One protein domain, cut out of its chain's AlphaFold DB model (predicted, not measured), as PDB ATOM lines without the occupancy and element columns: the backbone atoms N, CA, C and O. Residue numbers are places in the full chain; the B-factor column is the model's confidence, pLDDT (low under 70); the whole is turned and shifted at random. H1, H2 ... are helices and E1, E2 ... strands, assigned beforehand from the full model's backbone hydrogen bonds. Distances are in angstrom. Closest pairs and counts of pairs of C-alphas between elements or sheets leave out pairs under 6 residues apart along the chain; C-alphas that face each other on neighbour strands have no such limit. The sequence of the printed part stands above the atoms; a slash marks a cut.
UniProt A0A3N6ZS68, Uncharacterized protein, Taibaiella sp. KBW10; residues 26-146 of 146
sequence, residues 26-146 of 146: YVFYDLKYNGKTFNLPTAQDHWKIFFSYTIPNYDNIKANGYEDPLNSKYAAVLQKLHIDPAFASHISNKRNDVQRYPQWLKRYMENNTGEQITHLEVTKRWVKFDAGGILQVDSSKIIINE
ATOM      1  N   TYR A  26     101.999 118.737  79.622       84.56
ATOM      2  CA  TYR A  26     100.602 119.032  79.348       84.56
ATOM      3  C   TYR A  26      99.741 117.801  79.608       84.56
ATOM      4  O   TYR A  26     100.191 116.662  79.471       84.56
ATOM      5  N   VAL A  27      98.484 118.031  79.981       86.12
ATOM      6  CA  VAL A  27      97.499 116.970  80.197       86.12
ATOM      7  C   VAL A  27      96.405 117.098  79.152       86.12
ATOM      8  O   VAL A  27      95.759 118.138  79.055       86.12
ATOM      9  N   PHE A  28      96.176 116.017  78.417       86.56
ATOM     10  CA  PHE A  28      95.070 115.880  77.477       86.56
ATOM     11  C   PHE A  28      94.175 114.712  77.884       86.56
ATOM     12  O   PHE A  28      94.632 113.744  78.496       86.56
ATOM     13  N   TYR A  29      92.900 114.793  77.518       88.56
ATOM     14  CA  TYR A  29      91.939 113.708  77.683       88.56
ATOM     15  C   TYR A  29      91.445 113.277  76.302       88.56
ATOM     16  O   TYR A  29      90.941 114.095  75.539       88.56
ATOM     17  N   ASP A  30      91.617 111.996  75.992       89.69
ATOM     18  CA  ASP A  30      91.120 111.337  74.783       89.69
ATOM     19  C   ASP A  30      89.849 110.571  75.157       89.69
ATOM     20  O   ASP A  30      89.891 109.722  76.052       89.69
ATOM     21  N   LEU A  31      88.724 110.907  74.525       90.62
ATOM     22  CA  LEU A  31      87.445 110.231  74.719       90.62
ATOM     23  C   LEU A  31      87.174 109.346  73.510       90.62
ATOM     24  O   LEU A  31      87.097 109.832  72.381       90.62
ATOM     25  N   LYS A  32      86.962 108.056  73.758       92.94
ATOM     26  CA  LYS A  32      86.570 107.085  72.743       92.94
ATOM     27  C   LYS A  32      85.216 106.485  73.067       92.94
ATOM     28  O   LYS A  32      84.931 106.175  74.218       92.94
ATOM     29  N   TYR A  33      84.400 106.285  72.044       92.69
ATOM     30  CA  TYR A  33      83.129 105.581  72.146       92.69
ATOM     31  C   TYR A  33      82.976 104.630  70.960       92.69
ATOM     32  O   TYR A  33      83.288 104.992  69.827       92.69
ATOM     33  N   ASN A  34      82.548 103.390  71.209       92.69
ATOM     34  CA  ASN A  34      82.394 102.352  70.178       92.69
ATOM     35  C   ASN A  34      83.635 102.200  69.260       92.69
ATOM     36  O   ASN A  34      83.509 101.995  68.054       92.69
ATOM     37  N   GLY A  35      84.844 102.363  69.811       88.88
ATOM     38  CA  GLY A  35      86.107 102.304  69.060       88.88
ATOM     39  C   GLY A  35      86.467 103.563  68.254       88.88
ATOM     40  O   GLY A  35      87.546 103.609  67.667       88.88
ATOM     41  N   LYS A  36      85.618 104.598  68.242       88.38
ATOM     42  CA  LYS A  36      85.858 105.888  67.577       88.38
ATOM     43  C   LYS A  36      86.358 106.924  68.585       88.38
ATOM     44  O   LYS A  36      85.805 107.023  69.676       88.38
ATOM     45  N   THR A  37      87.353 107.734  68.223       87.06
ATOM     46  CA  THR A  37      87.718 108.928  69.006       87.06
ATOM     47  C   THR A  37      86.698 110.035  68.757       87.06
ATOM     48  O   THR A  37      86.413 110.374  67.608       87.06
ATOM     49  N   PHE A  38      86.157 110.609  69.830       84.19
ATOM     50  CA  PHE A  38      85.304 111.783  69.744       84.19
ATOM     51  C   PHE A  38      86.166 113.032  69.566       84.19
ATOM     52  O   PHE A  38      86.904 113.429  70.468       84.19
ATOM     53  N   ASN A  39      86.038 113.672  68.409       76.25
ATOM     54  CA  ASN A  39      86.670 114.955  68.132       76.25
ATOM     55  C   ASN A  39      85.638 116.067  68.324       76.25
ATOM     56  O   ASN A  39      84.536 115.982  67.787       76.25
ATOM     57  N   LEU A  40      85.990 117.106  69.086       68.00
ATOM     58  CA  LEU A  40      85.103 118.250  69.303       68.00
ATOM     59  C   LEU A  40      84.795 118.937  67.957       68.00
ATOM     60  O   LEU A  40      85.731 119.357  67.267       68.00
ATOM     61  N   PRO A  41      83.516 119.072  67.564       57.72
ATOM     62  CA  PRO A  41      83.152 119.728  66.318       57.72
ATOM     63  C   PRO A  41      83.275 121.249  66.471       57.72
ATOM     64  O   PRO A  41      82.369 121.916  66.932       57.72
ATOM     65  N   THR A  42      84.396 121.836  66.049       57.88
ATOM     66  CA  THR A  42      84.636 123.299  66.031       57.88
ATOM     67  C   THR A  42      84.608 124.021  67.398       57.88
ATOM     68  O   THR A  42      84.073 123.553  68.400       57.88
ATOM     69  N   ALA A  43      85.186 125.226  67.445       53.84
ATOM     70  CA  ALA A  43      85.242 126.066  68.647       53.84
ATOM     71  C   ALA A  43      83.895 126.712  69.037       53.84
ATOM     72  O   ALA A  43      83.807 127.418  70.030       53.84
ATOM     73  N   GLN A  44      82.826 126.540  68.261       50.16
ATOM     74  CA  GLN A  44      81.507 127.050  68.661       50.16
ATOM     75  C   GLN A  44      80.704 126.010  69.451       50.16
ATOM     76  O   GLN A  44      79.807 126.380  70.213       50.16
ATOM     77  N   ASP A  45      81.059 124.724  69.347       53.34
ATOM     78  CA  ASP A  45      80.388 123.658  70.093       53.34
ATOM     79  C   ASP A  45      81.099 123.303  71.406       53.34
ATOM     80  O   ASP A  45      80.493 122.646  72.253       53.34
ATOM     81  N   HIS A  46      82.315 123.804  71.684       53.34
ATOM     82  CA  HIS A  46      82.951 123.583  72.999       53.34
ATOM     83  C   HIS A  46      82.140 124.184  74.155       53.34
ATOM     84  O   HIS A  46      82.203 123.677  75.272       53.34
ATOM     85  N   TRP A  47      81.360 125.245  73.908       48.66
ATOM     86  CA  TRP A  47      80.439 125.818  74.902       48.66
ATOM     87  C   TRP A  47      79.166 124.987  75.084       48.66
ATOM     88  O   TRP A  47      78.480 125.131  76.092       48.66
ATOM     89  N   LYS A  48      78.847 124.112  74.126       50.88
ATOM     90  CA  LYS A  48      77.678 123.224  74.171       50.88
ATOM     91  C   LYS A  48      78.018 121.853  74.759       50.88
ATOM     92  O   LYS A  48      77.126 121.137  75.208       50.88
ATOM     93  N   ILE A  49      79.307 121.507  74.794       64.62
ATOM     94  CA  ILE A  49      79.799 120.194  75.198       64.62
ATOM     95  C   ILE A  49      80.393 120.250  76.613       64.62
ATOM     96  O   ILE A  49      81.572 120.546  76.831       64.62
ATOM     97  N   PHE A  50      79.550 119.917  77.591       68.88
ATOM     98  CA  PHE A  50      79.851 119.999  79.025       68.88
ATOM     99  C   PHE A  50      80.989 119.074  79.476       68.88
ATOM    100  O   PHE A  50      81.678 119.387  80.450       68.88
ATOM    101  N   PHE A  51      81.228 117.957  78.775       73.81
ATOM    102  CA  PHE A  51      82.198 116.965  79.247       73.81
ATOM    103  C   PHE A  51      83.644 117.475  79.273       73.81
ATOM    104  O   PHE A  51      84.458 116.966  80.045       73.81
ATOM    105  N   SER A  52      83.964 118.485  78.455       73.44
ATOM    106  CA  SER A  52      85.303 119.082  78.368       73.44
ATOM    107  C   SER A  52      85.780 119.649  79.714       73.44
ATOM    108  O   SER A  52      86.967 119.578  80.027       73.44
ATOM    109  N   TYR A  53      84.849 120.114  80.552       78.56
ATOM    110  CA  TYR A  53      85.121 120.616  81.901       78.56
ATOM    111  C   TYR A  53      84.874 119.566  82.988       78.56
ATOM    112  O   TYR A  53      85.545 119.569  84.022       78.56
ATOM    113  N   THR A  54      83.927 118.646  82.778       88.38
ATOM    114  CA  THR A  54      83.570 117.673  83.818       88.38
ATOM    115  C   THR A  54      84.528 116.487  83.886       88.38
ATOM    116  O   THR A  54      84.715 115.953  84.977       88.38
ATOM    117  N   ILE A  55      85.194 116.098  82.787       91.56
ATOM    118  CA  ILE A  55      86.201 115.019  82.796       91.56
ATOM    119  C   ILE A  55      87.408 115.376  83.684       91.56
ATOM    120  O   ILE A  55      87.718 114.578  84.574       91.56
ATOM    121  N   PRO A  56      88.068 116.547  83.525       90.19
ATOM    122  CA  PRO A  56      89.153 116.944  84.422       90.19
ATOM    123  C   PRO A  56      88.710 117.028  85.885       90.19
ATOM    124  O   PRO A  56      89.438 116.604  86.783       90.19
ATOM    125  N   ASN A  57      87.498 117.537  86.136       89.81
ATOM    126  CA  ASN A  57      86.965 117.635  87.491       89.81
ATOM    127  C   ASN A  57      86.727 116.250  88.115       89.81
ATOM    128  O   ASN A  57      87.147 116.001  89.243       89.81
ATOM    129  N   TYR A  58      86.118 115.323  87.371       93.81
ATOM    130  CA  TYR A  58      85.946 113.936  87.803       93.81
ATOM    131  C   TYR A  58      87.288 113.264  88.108       93.81
ATOM    132  O   TYR A  58      87.415 112.625  89.148       93.81
ATOM    133  N   ASP A  59      88.292 113.424  87.242       94.81
ATOM    134  CA  ASP A  59      89.630 112.860  87.452       94.81
ATOM    135  C   ASP A  59      90.268 113.382  88.748       94.81
ATOM    136  O   ASP A  59      90.777 112.597  89.549       94.81
ATOM    137  N   ASN A  60      90.158 114.688  89.010       92.62
ATOM    138  CA  ASN A  60      90.638 115.301  90.247       92.62
ATOM    139  C   ASN A  60      89.917 114.755  91.494       92.62
ATOM    140  O   ASN A  60      90.560 114.345  92.459       92.62
ATOM    141  N   ILE A  61      88.581 114.688  91.468       93.31
ATOM    142  CA  ILE A  61      87.790 114.186  92.601       93.31
ATOM    143  C   ILE A  61      88.046 112.686  92.825       93.31
ATOM    144  O   ILE A  61      88.187 112.233  93.961       93.31
ATOM    145  N   LYS A  62      88.169 111.899  91.752       94.44
ATOM    146  CA  LYS A  62      88.513 110.472  91.817       94.44
ATOM    147  C   LYS A  62      89.905 110.251  92.404       94.44
ATOM    148  O   LYS A  62      90.074 109.346  93.220       94.44
ATOM    149  N   ALA A  63      90.889 111.061  92.014       93.31
ATOM    150  CA  ALA A  63      92.232 111.017  92.589       93.31
ATOM    151  C   ALA A  63      92.222 111.338  94.094       93.31
ATOM    152  O   ALA A  63      93.019 110.771  94.837       93.31
ATOM    153  N   ASN A  64      91.269 112.155  94.546       93.31
ATOM    154  CA  ASN A  64      91.016 112.458  95.954       93.31
ATOM    155  C   ASN A  64      90.031 111.474  96.626       93.31
ATOM    156  O   ASN A  64      89.215 111.859  97.459       93.31
ATOM    157  N   GLY A  65      90.031 110.197  96.232       93.50
ATOM    158  CA  GLY A  65      89.207 109.174  96.890       93.50
ATOM    159  C   GLY A  65      87.693 109.340  96.709       93.50
ATOM    160  O   GLY A  65      86.926 108.802  97.509       93.50
ATOM    161  N   TYR A  66      87.262 110.027  95.644       92.62
ATOM    162  CA  TYR A  66      85.870 110.414  95.368       92.62
ATOM    163  C   TYR A  66      85.300 111.479  96.321       92.62
ATOM    164  O   TYR A  66      84.081 111.639  96.402       92.62
ATOM    165  N   GLU A  67      86.157 112.217  97.025       91.00
ATOM    166  CA  GLU A  67      85.757 113.343  97.869       91.00
ATOM    167  C   GLU A  67      86.019 114.667  97.157       91.00
ATOM    168  O   GLU A  67      87.122 114.907  96.662       91.00
ATOM    169  N   ASP A  68      85.008 115.536  97.091       91.25
ATOM    170  CA  ASP A  68      85.128 116.825  96.413       91.25
ATOM    171  C   ASP A  68      86.046 117.775  97.207       91.25
ATOM    172  O   ASP A  68      85.659 118.247  98.286       91.25
ATOM    173  N   PRO A  69      87.245 118.117  96.690       88.25
ATOM    174  CA  PRO A  69      88.182 118.977  97.406       88.25
ATOM    175  C   PRO A  69      87.656 120.412  97.562       88.25
ATOM    176  O   PRO A  69      88.153 121.165  98.405       88.25
ATOM    177  N   LEU A  70      86.651 120.817  96.774       89.75
ATOM    178  CA  LEU A  70      86.036 122.138  96.862       89.75
ATOM    179  C   LEU A  70      85.097 122.276  98.061       89.75
ATOM    180  O   LEU A  70      84.820 123.407  98.444       89.75
ATOM    181  N   ASN A  71      84.664 121.180  98.697       90.38
ATOM    182  CA  ASN A  71      83.790 121.247  99.873       90.38
ATOM    183  C   ASN A  71      84.394 122.142 100.971       90.38
ATOM    184  O   ASN A  71      83.748 123.081 101.436       90.38
ATOM    185  N   SER A  72      85.678 121.941 101.284       90.50
ATOM    186  CA  SER A  72      86.410 122.767 102.254       90.50
ATOM    187  C   SER A  72      86.464 124.250 101.856       90.50
ATOM    188  O   SER A  72      86.292 125.136 102.694       90.50
ATOM    189  N   LYS A  73      86.645 124.537 100.559       91.69
ATOM    190  CA  LYS A  73      86.662 125.904 100.025       91.69
ATOM    191  C   LYS A  73      85.285 126.553 100.124       91.69
ATOM    192  O   LYS A  73      85.192 127.709 100.528       91.69
ATOM    193  N   TYR A  74      84.227 125.817  99.796       93.31
ATOM    194  CA  TYR A  74      82.851 126.284  99.923       93.31
ATOM    195  C   TYR A  74      82.490 126.567 101.378       93.31
ATOM    196  O   TYR A  74      81.967 127.639 101.658       93.31
ATOM    197  N   ALA A  75      82.844 125.678 102.307       94.69
ATOM    198  CA  ALA A  75      82.624 125.890 103.735       94.69
ATOM    199  C   ALA A  75      83.301 127.184 104.229       94.69
ATOM    200  O   ALA A  75      82.667 127.991 104.905       94.69
ATOM    201  N   ALA A  76      84.549 127.434 103.815       94.88
ATOM    202  CA  ALA A  76      85.272 128.657 104.166       94.88
ATOM    203  C   ALA A  76      84.639 129.929 103.566       94.88
ATOM    204  O   ALA A  76      84.620 130.976 104.213       94.88
ATOM    205  N   VAL A  77      84.120 129.864 102.334       95.38
ATOM    206  CA  VAL A  77      83.404 130.989 101.706       95.38
ATOM    207  C   VAL A  77      82.073 131.248 102.410       95.38
ATOM    208  O   VAL A  77      81.786 132.393 102.743       95.38
ATOM    209  N   LEU A  78      81.290 130.206 102.696       95.56
ATOM    210  CA  LEU A  78      80.013 130.317 103.409       95.56
ATOM    211  C   LEU A  78      80.205 130.915 104.806       95.56
ATOM    212  O   LEU A  78      79.476 131.829 105.181       95.56
ATOM    213  N   GLN A  79      81.256 130.497 105.519       96.50
ATOM    214  CA  GLN A  79      81.614 131.068 106.816       96.50
ATOM    215  C   GLN A  79      81.897 132.576 106.728       96.50
ATOM    216  O   GLN A  79      81.414 133.339 107.563       96.50
ATOM    217  N   LYS A  80      82.638 133.026 105.704       96.62
ATOM    218  CA  LYS A  80      82.893 134.462 105.462       96.62
ATOM    219  C   LYS A  80      81.624 135.245 105.132       96.62
ATOM    220  O   LYS A  80      81.568 136.438 105.399       96.62
ATOM    221  N   LEU A  81      80.633 134.583 104.542       96.81
ATOM    222  CA  LEU A  81      79.337 135.164 104.194       96.81
ATOM    223  C   LEU A  81      78.306 135.058 105.328       96.81
ATOM    224  O   LEU A  81      77.156 135.429 105.121       96.81
ATOM    225  N   HIS A  82      78.695 134.564 106.510       96.38
ATOM    226  CA  HIS A  82      77.791 134.310 107.637       96.38
ATOM    227  C   HIS A  82      76.638 133.342 107.302       96.38
ATOM    228  O   HIS A  82      75.547 133.441 107.861       96.38
ATOM    229  N   ILE A  83      76.888 132.390 106.399       95.81
ATOM    230  CA  ILE A  83      75.983 131.288 106.048       95.81
ATOM    231  C   ILE A  83      76.482 130.009 106.733       95.81
ATOM    232  O   ILE A  83      77.689 129.833 106.903       95.81
ATOM    233  N   ASP A  84      75.567 129.111 107.111       96.00
ATOM    234  CA  ASP A  84      75.908 127.804 107.684       96.00
ATOM    235  C   ASP A  84      76.886 127.029 106.767       96.00
ATOM    236  O   ASP A  84      76.517 126.663 105.643       96.00
ATOM    237  N   PRO A  85      78.124 126.741 107.221       94.62
ATOM    238  CA  PRO A  85      79.104 125.991 106.441       94.62
ATOM    239  C   PRO A  85      78.645 124.580 106.061       94.62
ATOM    240  O   PRO A  85      79.127 124.045 105.062       94.62
ATOM    241  N   ALA A  86      77.695 123.981 106.793       93.94
ATOM    242  CA  ALA A  86      77.122 122.680 106.445       93.94
ATOM    243  C   ALA A  86      76.455 122.688 105.057       93.94
ATOM    244  O   ALA A  86      76.424 121.657 104.372       93.94
ATOM    245  N   PHE A  87      76.015 123.864 104.589       93.31
ATOM    246  CA  PHE A  87      75.467 124.050 103.248       93.31
ATOM    247  C   PHE A  87      76.471 123.704 102.133       93.31
ATOM    248  O   PHE A  87      76.062 123.335 101.033       93.31
ATOM    249  N   ALA A  88      77.783 123.706 102.413       92.12
ATOM    250  CA  ALA A  88      78.814 123.270 101.466       92.12
ATOM    251  C   ALA A  88      78.549 121.858 100.920       92.12
ATOM    252  O   ALA A  88      78.746 121.606  99.734       92.12
ATOM    253  N   SER A  89      78.032 120.956 101.761       89.44
ATOM    254  CA  SER A  89      77.697 119.577 101.379       89.44
ATOM    255  C   SER A  89      76.548 119.470 100.365       89.44
ATOM    256  O   SER A  89      76.430 118.455  99.676       89.44
ATOM    257  N   HIS A  90      75.717 120.512 100.247       88.38
ATOM    258  CA  HIS A  90      74.610 120.581  99.292       88.38
ATOM    259  C   HIS A  90      75.047 121.075  97.910       88.38
ATOM    260  O   HIS A  90      74.368 120.787  96.928       88.38
ATOM    261  N   ILE A  91      76.167 121.800  97.834       88.88
ATOM    262  CA  ILE A  91      76.708 122.370  96.589       88.88
ATOM    263  C   ILE A  91      77.983 121.664  96.103       88.88
ATOM    264  O   ILE A  91      78.382 121.845  94.955       88.88
ATOM    265  N   SER A  92      78.621 120.849  96.948       90.62
ATOM    266  CA  SER A  92      79.730 119.970  96.562       90.62
ATOM    267  C   SER A  92      79.239 118.663  95.943       90.62
ATOM    268  O   SER A  92      78.168 118.164  96.291       90.62
ATOM    269  N   ASN A  93      80.066 118.045  95.101       91.12
ATOM    270  CA  ASN A  93      79.785 116.719  94.565       91.12
ATOM    271  C   ASN A  93      79.822 115.667  95.682       91.12
ATOM    272  O   ASN A  93      80.791 115.572  96.437       91.12
ATOM    273  N   LYS A  94      78.779 114.837  95.771       90.31
ATOM    274  CA  LYS A  94      78.751 113.718  96.717       90.31
ATOM    275  C   LYS A  94      79.460 112.516  96.115       90.31
ATOM    276  O   LYS A  94      79.346 112.252  94.920       90.31
ATOM    277  N   ARG A  95      80.102 111.712  96.960       92.44
ATOM    278  CA  ARG A  95      80.816 110.489  96.558       92.44
ATOM    279  C   ARG A  95      80.015 109.596  95.602       92.44
ATOM    280  O   ARG A  95      80.512 109.236  94.539       92.44
ATOM    281  N   ASN A  96      78.762 109.298  95.950       91.94
ATOM    282  CA  ASN A  96      77.884 108.448  95.137       91.94
ATOM    283  C   ASN A  96      77.530 109.080  93.780       91.94
ATOM    284  O   ASN A  96      77.235 108.366  92.826       91.94
ATOM    285  N   ASP A  97      77.539 110.408  93.671       91.19
ATOM    286  CA  ASP A  97      77.278 111.110  92.411       91.19
ATOM    287  C   ASP A  97      78.504 111.033  91.503       91.19
ATOM    288  O   ASP A  97      78.389 110.679  90.331       91.19
ATOM    289  N   VAL A  98      79.692 111.251  92.071       93.75
ATOM    290  CA  VAL A  98      80.969 111.151  91.351       93.75
ATOM    291  C   VAL A  98      81.189 109.729  90.836       93.75
ATOM    292  O   VAL A  98      81.620 109.541  89.704       93.75
ATOM    293  N   GLN A  99      80.857 108.708  91.628       94.00
ATOM    294  CA  GLN A  99      80.963 107.311  91.195       94.00
ATOM    295  C   GLN A  99      80.041 106.972  90.016       94.00
ATOM    296  O   GLN A  99      80.374 106.095  89.224       94.00
ATOM    297  N   ARG A 100      78.918 107.686  89.867       95.44
ATOM    298  CA  ARG A 100      77.975 107.530  88.746       95.44
ATOM    299  C   ARG A 100      78.362 108.336  87.505       95.44
ATOM    300  O   ARG A 100      77.666 108.277  86.488       95.44
ATOM    301  N   TYR A 101      79.457 109.092  87.576       95.62
ATOM    302  CA  TYR A 101      79.918 109.945  86.489       95.62
ATOM    303  C   TYR A 101      80.168 109.184  85.173       95.62
ATOM    304  O   TYR A 101      79.676 109.660  84.152       95.62
ATOM    305  N   PRO A 102      80.831 108.004  85.143       96.12
ATOM    306  CA  PRO A 102      80.992 107.224  83.911       96.12
ATOM    307  C   PRO A 102      79.674 106.931  83.186       96.12
ATOM    308  O   PRO A 102      79.553 107.203  81.991       96.12
ATOM    309  N   GLN A 103      78.651 106.468  83.914       95.25
ATOM    310  CA  GLN A 103      77.345 106.186  83.315       95.25
ATOM    311  C   GLN A 103      76.624 107.458  82.873       95.25
ATOM    312  O   GLN A 103      75.935 107.458  81.854       95.25
ATOM    313  N   TRP A 104      76.750 108.549  83.636       94.56
ATOM    314  CA  TRP A 104      76.222 109.847  83.215       94.56
ATOM    315  C   TRP A 104      76.879 110.319  81.916       94.56
ATOM    316  O   TRP A 104      76.162 110.725  81.007       94.56
ATOM    317  N   LEU A 105      78.206 110.211  81.804       94.25
ATOM    318  CA  LEU A 105      78.950 110.630  80.621       94.25
ATOM    319  C   LEU A 105      78.542 109.801  79.400       94.25
ATOM    320  O   LEU A 105      78.289 110.375  78.349       94.25
ATOM    321  N   LYS A 106      78.397 108.478  79.551       94.38
ATOM    322  CA  LYS A 106      77.891 107.587  78.497       94.38
ATOM    323  C   LYS A 106      76.527 108.052  77.980       94.38
ATOM    324  O   LYS A 106      76.413 108.360  76.800       94.38
ATOM    325  N   ARG A 107      75.547 108.241  78.873       93.31
ATOM    326  CA  ARG A 107      74.207 108.747  78.506       93.31
ATOM    327  C   ARG A 107      74.246 110.142  77.884       93.31
ATOM    328  O   ARG A 107      73.504 110.431  76.953       93.31
ATOM    329  N   TYR A 108      75.088 111.029  78.413       91.38
ATOM    330  CA  TYR A 108      75.268 112.367  77.856       91.38
ATOM    331  C   TYR A 108      75.776 112.282  76.416       91.38
ATOM    332  O   TYR A 108      75.235 112.949  75.538       91.38
ATOM    333  N   MET A 109      76.775 111.439  76.167       89.00
ATOM    334  CA  MET A 109      77.326 111.231  74.835       89.00
ATOM    335  C   MET A 109      76.285 110.634  73.887       89.00
ATOM    336  O   MET A 109      76.115 111.186  72.809       89.00
ATOM    337  N   GLU A 110      75.529 109.614  74.303       91.94
ATOM    338  CA  GLU A 110      74.432 109.036  73.506       91.94
ATOM    339  C   GLU A 110      73.407 110.097  73.084       91.94
ATOM    340  O   GLU A 110      73.016 110.170  71.922       91.94
ATOM    341  N   ASN A 111      73.025 110.984  74.009       88.06
ATOM    342  CA  ASN A 111      72.084 112.066  73.719       88.06
ATOM    343  C   ASN A 111      72.645 113.108  72.740       88.06
ATOM    344  O   ASN A 111      71.882 113.699  71.981       88.06
ATOM    345  N   ASN A 112      73.956 113.368  72.771       83.81
ATOM    346  CA  ASN A 112      74.584 114.368  71.904       83.81
ATOM    347  C   ASN A 112      74.946 113.808  70.523       83.81
ATOM    348  O   ASN A 112      74.923 114.552  69.547       83.81
ATOM    349  N   THR A 113      75.291 112.524  70.428       83.75
ATOM    350  CA  THR A 113      75.646 111.881  69.155       83.75
ATOM    351  C   THR A 113      74.438 111.273  68.448       83.75
ATOM    352  O   THR A 113      74.489 111.072  67.239       83.75
ATOM    353  N   GLY A 114      73.367 110.950  69.181       87.94
ATOM    354  CA  GLY A 114      72.253 110.149  68.671       87.94
ATOM    355  C   GLY A 114      72.625 108.681  68.416       87.94
ATOM    356  O   GLY A 114      71.817 107.932  67.869       87.94
ATOM    357  N   GLU A 115      73.836 108.260  68.793       90.38
ATOM    358  CA  GLU A 115      74.316 106.886  68.667       90.38
ATOM    359  C   GLU A 115      74.166 106.165  70.010       90.38
ATOM    360  O   GLU A 115      74.517 106.708  71.054       90.38
ATOM    361  N   GLN A 116      73.721 104.907  69.986       95.25
ATOM    362  CA  GLN A 116      73.824 104.042  71.159       95.25
ATOM    363  C   GLN A 116      75.301 103.728  71.432       95.25
ATOM    364  O   GLN A 116      76.026 103.276  70.539       95.25
ATOM    365  N   ILE A 117      75.758 103.934  72.667       94.44
ATOM    366  CA  ILE A 117      77.153 103.721  73.056       94.44
ATOM    367  C   ILE A 117      77.220 102.441  73.874       94.44
ATOM    368  O   ILE A 117      76.720 102.368  74.990       94.44
ATOM    369  N   THR A 118      77.858 101.406  73.333       95.25
ATOM    370  CA  THR A 118      78.071 100.149  74.062       95.25
ATOM    371  C   THR A 118      79.299 100.237  74.948       95.25
ATOM    372  O   THR A 118      79.270  99.712  76.060       95.25
ATOM    373  N   HIS A 119      80.322 100.964  74.496       96.00
ATOM    374  CA  HIS A 119      81.587 101.125  75.195       96.00
ATOM    375  C   HIS A 119      82.078 102.576  75.154       96.00
ATOM    376  O   HIS A 119      82.082 103.196  74.089       96.00
ATOM    377  N   LEU A 120      82.510 103.093  76.305       95.50
ATOM    378  CA  LEU A 120      83.083 104.417  76.512       95.50
ATOM    379  C   LEU A 120      84.421 104.299  77.260       95.50
ATOM    380  O   LEU A 120      84.491 103.778  78.371       95.50
ATOM    381  N   GLU A 121      85.470 104.880  76.691       96.81
ATOM    382  CA  GLU A 121      86.790 104.972  77.309       96.81
ATOM    383  C   GLU A 121      87.217 106.439  77.400       96.81
ATOM    384  O   GLU A 121      87.065 107.207  76.450       96.81
ATOM    385  N   VAL A 122      87.791 106.830  78.539       94.81
ATOM    386  CA  VAL A 122      88.512 108.102  78.652       94.81
ATOM    387  C   VAL A 122      89.929 107.832  79.115       94.81
ATOM    388  O   VAL A 122      90.151 107.305  80.209       94.81
ATOM    389  N   THR A 123      90.888 108.254  78.298       95.19
ATOM    390  CA  THR A 123      92.317 108.121  78.561       95.19
ATOM    391  C   THR A 123      92.925 109.490  78.842       95.19
ATOM    392  O   THR A 123      92.904 110.387  78.001       95.19
ATOM    393  N   LYS A 124      93.516 109.641  80.026       93.56
ATOM    394  CA  LYS A 124      94.376 110.774  80.373       93.56
ATOM    395  C   LYS A 124      95.753 110.560  79.754       93.56
ATOM    396  O   LYS A 124      96.330 109.483  79.913       93.56
ATOM    397  N   ARG A 125      96.283 111.569  79.071       91.44
ATOM    398  CA  ARG A 125      97.608 111.565  78.441       91.44
ATOM    399  C   ARG A 125      98.446 112.685  79.031       91.44
ATOM    400  O   ARG A 125      98.012 113.836  79.031       91.44
ATOM    401  N   TRP A 126      99.634 112.342  79.508       91.38
ATOM    402  CA  TRP A 126     100.672 113.311  79.832       91.38
ATOM    403  C   TRP A 126     101.586 113.419  78.626       91.38
ATOM    404  O   TRP A 126     102.074 112.403  78.127       91.38
ATOM    405  N   VAL A 127     101.760 114.633  78.129       88.62
ATOM    406  CA  VAL A 127     102.487 114.886  76.888       88.62
ATOM    407  C   VAL A 127     103.478 116.025  77.076       88.62
ATOM    408  O   VAL A 127     103.254 116.918  77.894       88.62
ATOM    409  N   LYS A 128     104.540 116.021  76.281       87.94
ATOM    410  CA  LYS A 128     105.544 117.086  76.230       87.94
ATOM    411  C   LYS A 128     105.945 117.358  74.790       87.94
ATOM    412  O   LYS A 128     105.767 116.495  73.932       87.94
ATOM    413  N   PHE A 129     106.494 118.535  74.526       83.81
ATOM    414  CA  PHE A 129     107.147 118.790  73.250       83.81
ATOM    415  C   PHE A 129     108.565 118.228  73.277       83.81
ATOM    416  O   PHE A 129     109.270 118.360  74.276       83.81
ATOM    417  N   ASP A 130     108.975 117.584  72.190       83.25
ATOM    418  CA  ASP A 130     110.379 117.269  71.969       83.25
ATOM    419  C   ASP A 130     111.166 118.507  71.501       83.25
ATOM    420  O   ASP A 130     110.618 119.593  71.296       83.25
ATOM    421  N   ALA A 131     112.480 118.347  71.320       82.00
ATOM    422  CA  ALA A 131     113.361 119.424  70.867       82.00
ATOM    423  C   ALA A 131     113.008 119.968  69.465       82.00
ATOM    424  O   ALA A 131     113.445 121.060  69.110       82.00
ATOM    425  N   GLY A 132     112.235 119.218  68.671       83.00
ATOM    426  CA  GLY A 132     111.726 119.635  67.366       83.00
ATOM    427  C   GLY A 132     110.367 120.335  67.432       83.00
ATOM    428  O   GLY A 132     109.824 120.689  66.387       83.00
ATOM    429  N   GLY A 133     109.803 120.529  68.629       74.75
ATOM    430  CA  GLY A 133     108.474 121.109  68.807       74.75
ATOM    431  C   GLY A 133     107.339 120.150  68.442       74.75
ATOM    432  O   GLY A 133     106.222 120.602  68.189       74.75
ATOM    433  N   ILE A 134     107.588 118.835  68.420       80.00
ATOM    434  CA  ILE A 134     106.559 117.818  68.173       80.00
ATOM    435  C   ILE A 134     106.029 117.302  69.509       80.00
ATOM    436  O   ILE A 134     106.786 116.991  70.427       80.00
ATOM    437  N   LEU A 135     104.704 117.201  69.623       80.06
ATOM    438  CA  LEU A 135     104.039 116.708  70.824       80.06
ATOM    439  C   LEU A 135     104.181 115.181  70.940       80.06
ATOM    440  O   LEU A 135     103.704 114.440  70.084       80.06
ATOM    441  N   GLN A 136     104.785 114.714  72.028       85.38
ATOM    442  CA  GLN A 136     104.995 113.302  72.345       85.38
ATOM    443  C   GLN A 136     104.200 112.907  73.588       85.38
ATOM    444  O   GLN A 136     104.112 113.668  74.550       85.38
ATOM    445  N   VAL A 137     103.631 111.698  73.585       87.00
ATOM    446  CA  VAL A 137     102.962 111.131  74.766       87.00
ATOM    447  C   VAL A 137     104.002 110.463  75.656       87.00
ATOM    448  O   VAL A 137     104.562 109.438  75.279       87.00
ATOM    449  N   ASP A 138     104.209 111.008  76.851       87.81
ATOM    450  CA  ASP A 138     105.122 110.447  77.850       87.81
ATOM    451  C   ASP A 138     104.505 109.253  78.572       87.81
ATOM    452  O   ASP A 138     105.143 108.223  78.777       87.81
ATOM    453  N   SER A 139     103.246 109.392  78.980       91.38
ATOM    454  CA  SER A 139     102.502 108.321  79.638       91.38
ATOM    455  C   SER A 139     101.000 108.506  79.461       91.38
ATOM    456  O   SER A 139     100.513 109.577  79.081       91.38
ATOM    457  N   SER A 140     100.241 107.450  79.743       94.50
ATOM    458  CA  SER A 140      98.786 107.488  79.710       94.50
ATOM    459  C   SER A 140      98.163 106.647  80.818       94.50
ATOM    460  O   SER A 140      98.782 105.740  81.376       94.50
ATOM    461  N   LYS A 141      96.917 106.974  81.161       96.12
ATOM    462  CA  LYS A 141      96.110 106.240  82.134       96.12
ATOM    463  C   LYS A 141      94.651 106.254  81.709       96.12
ATOM    464  O   LYS A 141      94.071 107.323  81.528       96.12
ATOM    465  N   ILE A 142      94.044 105.076  81.626       96.31
ATOM    466  CA  ILE A 142      92.594 104.952  81.467       96.31
ATOM    467  C   ILE A 142      91.935 105.382  82.783       96.31
ATOM    468  O   ILE A 142      92.218 104.823  83.847       96.31
ATOM    469  N   ILE A 143      91.085 106.406  82.727       96.19
ATOM    470  CA  ILE A 143      90.376 106.951  83.895       96.19
ATOM    471  C   ILE A 143      88.889 106.578  83.914       96.19
ATOM    472  O   ILE A 143      88.284 106.566  84.995       96.19
ATOM    473  N   ILE A 144      88.325 106.232  82.754       96.25
ATOM    474  CA  ILE A 144      86.967 105.704  82.568       96.25
ATOM    475  C   ILE A 144      87.036 104.543  81.576       96.25
ATOM    476  O   ILE A 144      87.709 104.664  80.557       96.25
ATOM    477  N   ASN A 145      86.344 103.452  81.901       95.88
ATOM    478  CA  ASN A 145      86.187 102.257  81.081       95.88
ATOM    479  C   ASN A 145      84.792 101.677  81.385       95.88
ATOM    480  O   ASN A 145      84.625 101.038  82.424       95.88
ATOM    481  N   GLU A 146      83.801 102.010  80.556       92.69
ATOM    482  CA  GLU A 146      82.354 101.752  80.743       92.69
ATOM    483  C   GLU A 146      81.699 101.230  79.452       92.69
ATOM    484  O   GLU A 146      82.347 101.302  78.385       92.69
TER     485      GLU A 146
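What this domain is: This is residues 26 to 146 of the 146 residues of an uncharacterized protein of Taibaiella sp. KBW10 (UniProt A0A3N6ZS68). Look first for a strongly twisted sheet of three strands, E1, E2 and E3, with two helices, H2 and H6, laid across one of its faces, and then for a pair of helices, H3 and H4, set far out beyond them, away from the sheet. H5 leads back from that pair to H6, and residues 42 to 47, with the short H1, stick out. The printed part has 121 residues, with six named helices and three named strands in the order E1 H1 H2 H3 H4 H5 H6 E2 E3; the sheet's order is E1 E2 E3, antiparallel, and the class is mixed, helices and strands. The whole is loose, with a radius of gyration of the C-alphas of 17.3 A and spans of 52 by 42 by 30 A.

How they stand to each other: Start at E2, residues 120 to 129, the inner strand. Its antiparallel neighbour E1, residues 26 to 33, has N 28 and O 125 within hydrogen-bond range at 2.9 A. On the other side E3, residues 135 to 145, forms a hairpin with E2, with N 124 and O 141 at 2.8 A. E3 bends by 72 degrees at residue 138. H2, residues 51 to 63, and H6, residues 101 to 113, are on the same face, making two layers, helices on one face of a sheet. H2 runs across the strands at a height of 8.6 A, and H6 across them at 9.6 A. These two are close but not clearly touching, C-alphas 51 and 105 being the closest at 7.3 A, at a shallow tilt of 11 degrees, opposite ways. With its residues 58 to 62 alone, H2 only just touches H5, residues 95 to 99, in 3 pairs of C-alphas within 8 A; the closest, Tyr 58 and Val 98, are 6.7 A apart. Farther out, H3, residues 70 to 80, touches H4, residues 85 to 91, at C-alphas 75 and 85, 4.4 A, at a steep tilt of 46 degrees, opposite ways. H1, residues 42 to 45, is not on the sheet. Every O i to N i+4 pair is within hydrogen-bond range in H3, H5 and H6; H2 has 7 of 9, H4 has 0 of 3 but 4 of 4 O i to N i+3 pairs, and H1 is too short for an O i to N i+4 pair.

Where its parts are: Find C-alpha 26 at (100.602, 119.032, 79.348), where E1 begins; it runs 23.2 A. E2 measures 28.2 A, H2 17.7 A, H3 15.4 A and H6 18.0 A. E3 runs 25.2 A to C-alpha 145 at (86.187, 102.257, 81.081).

The domain as a whole: The C-alphas farthest apart, His 82 and Gly 132, are 54.7 A apart. The printed part has no cut, and no link is long. Confidence is low, with pLDDT under 70, at residues 40 to 50.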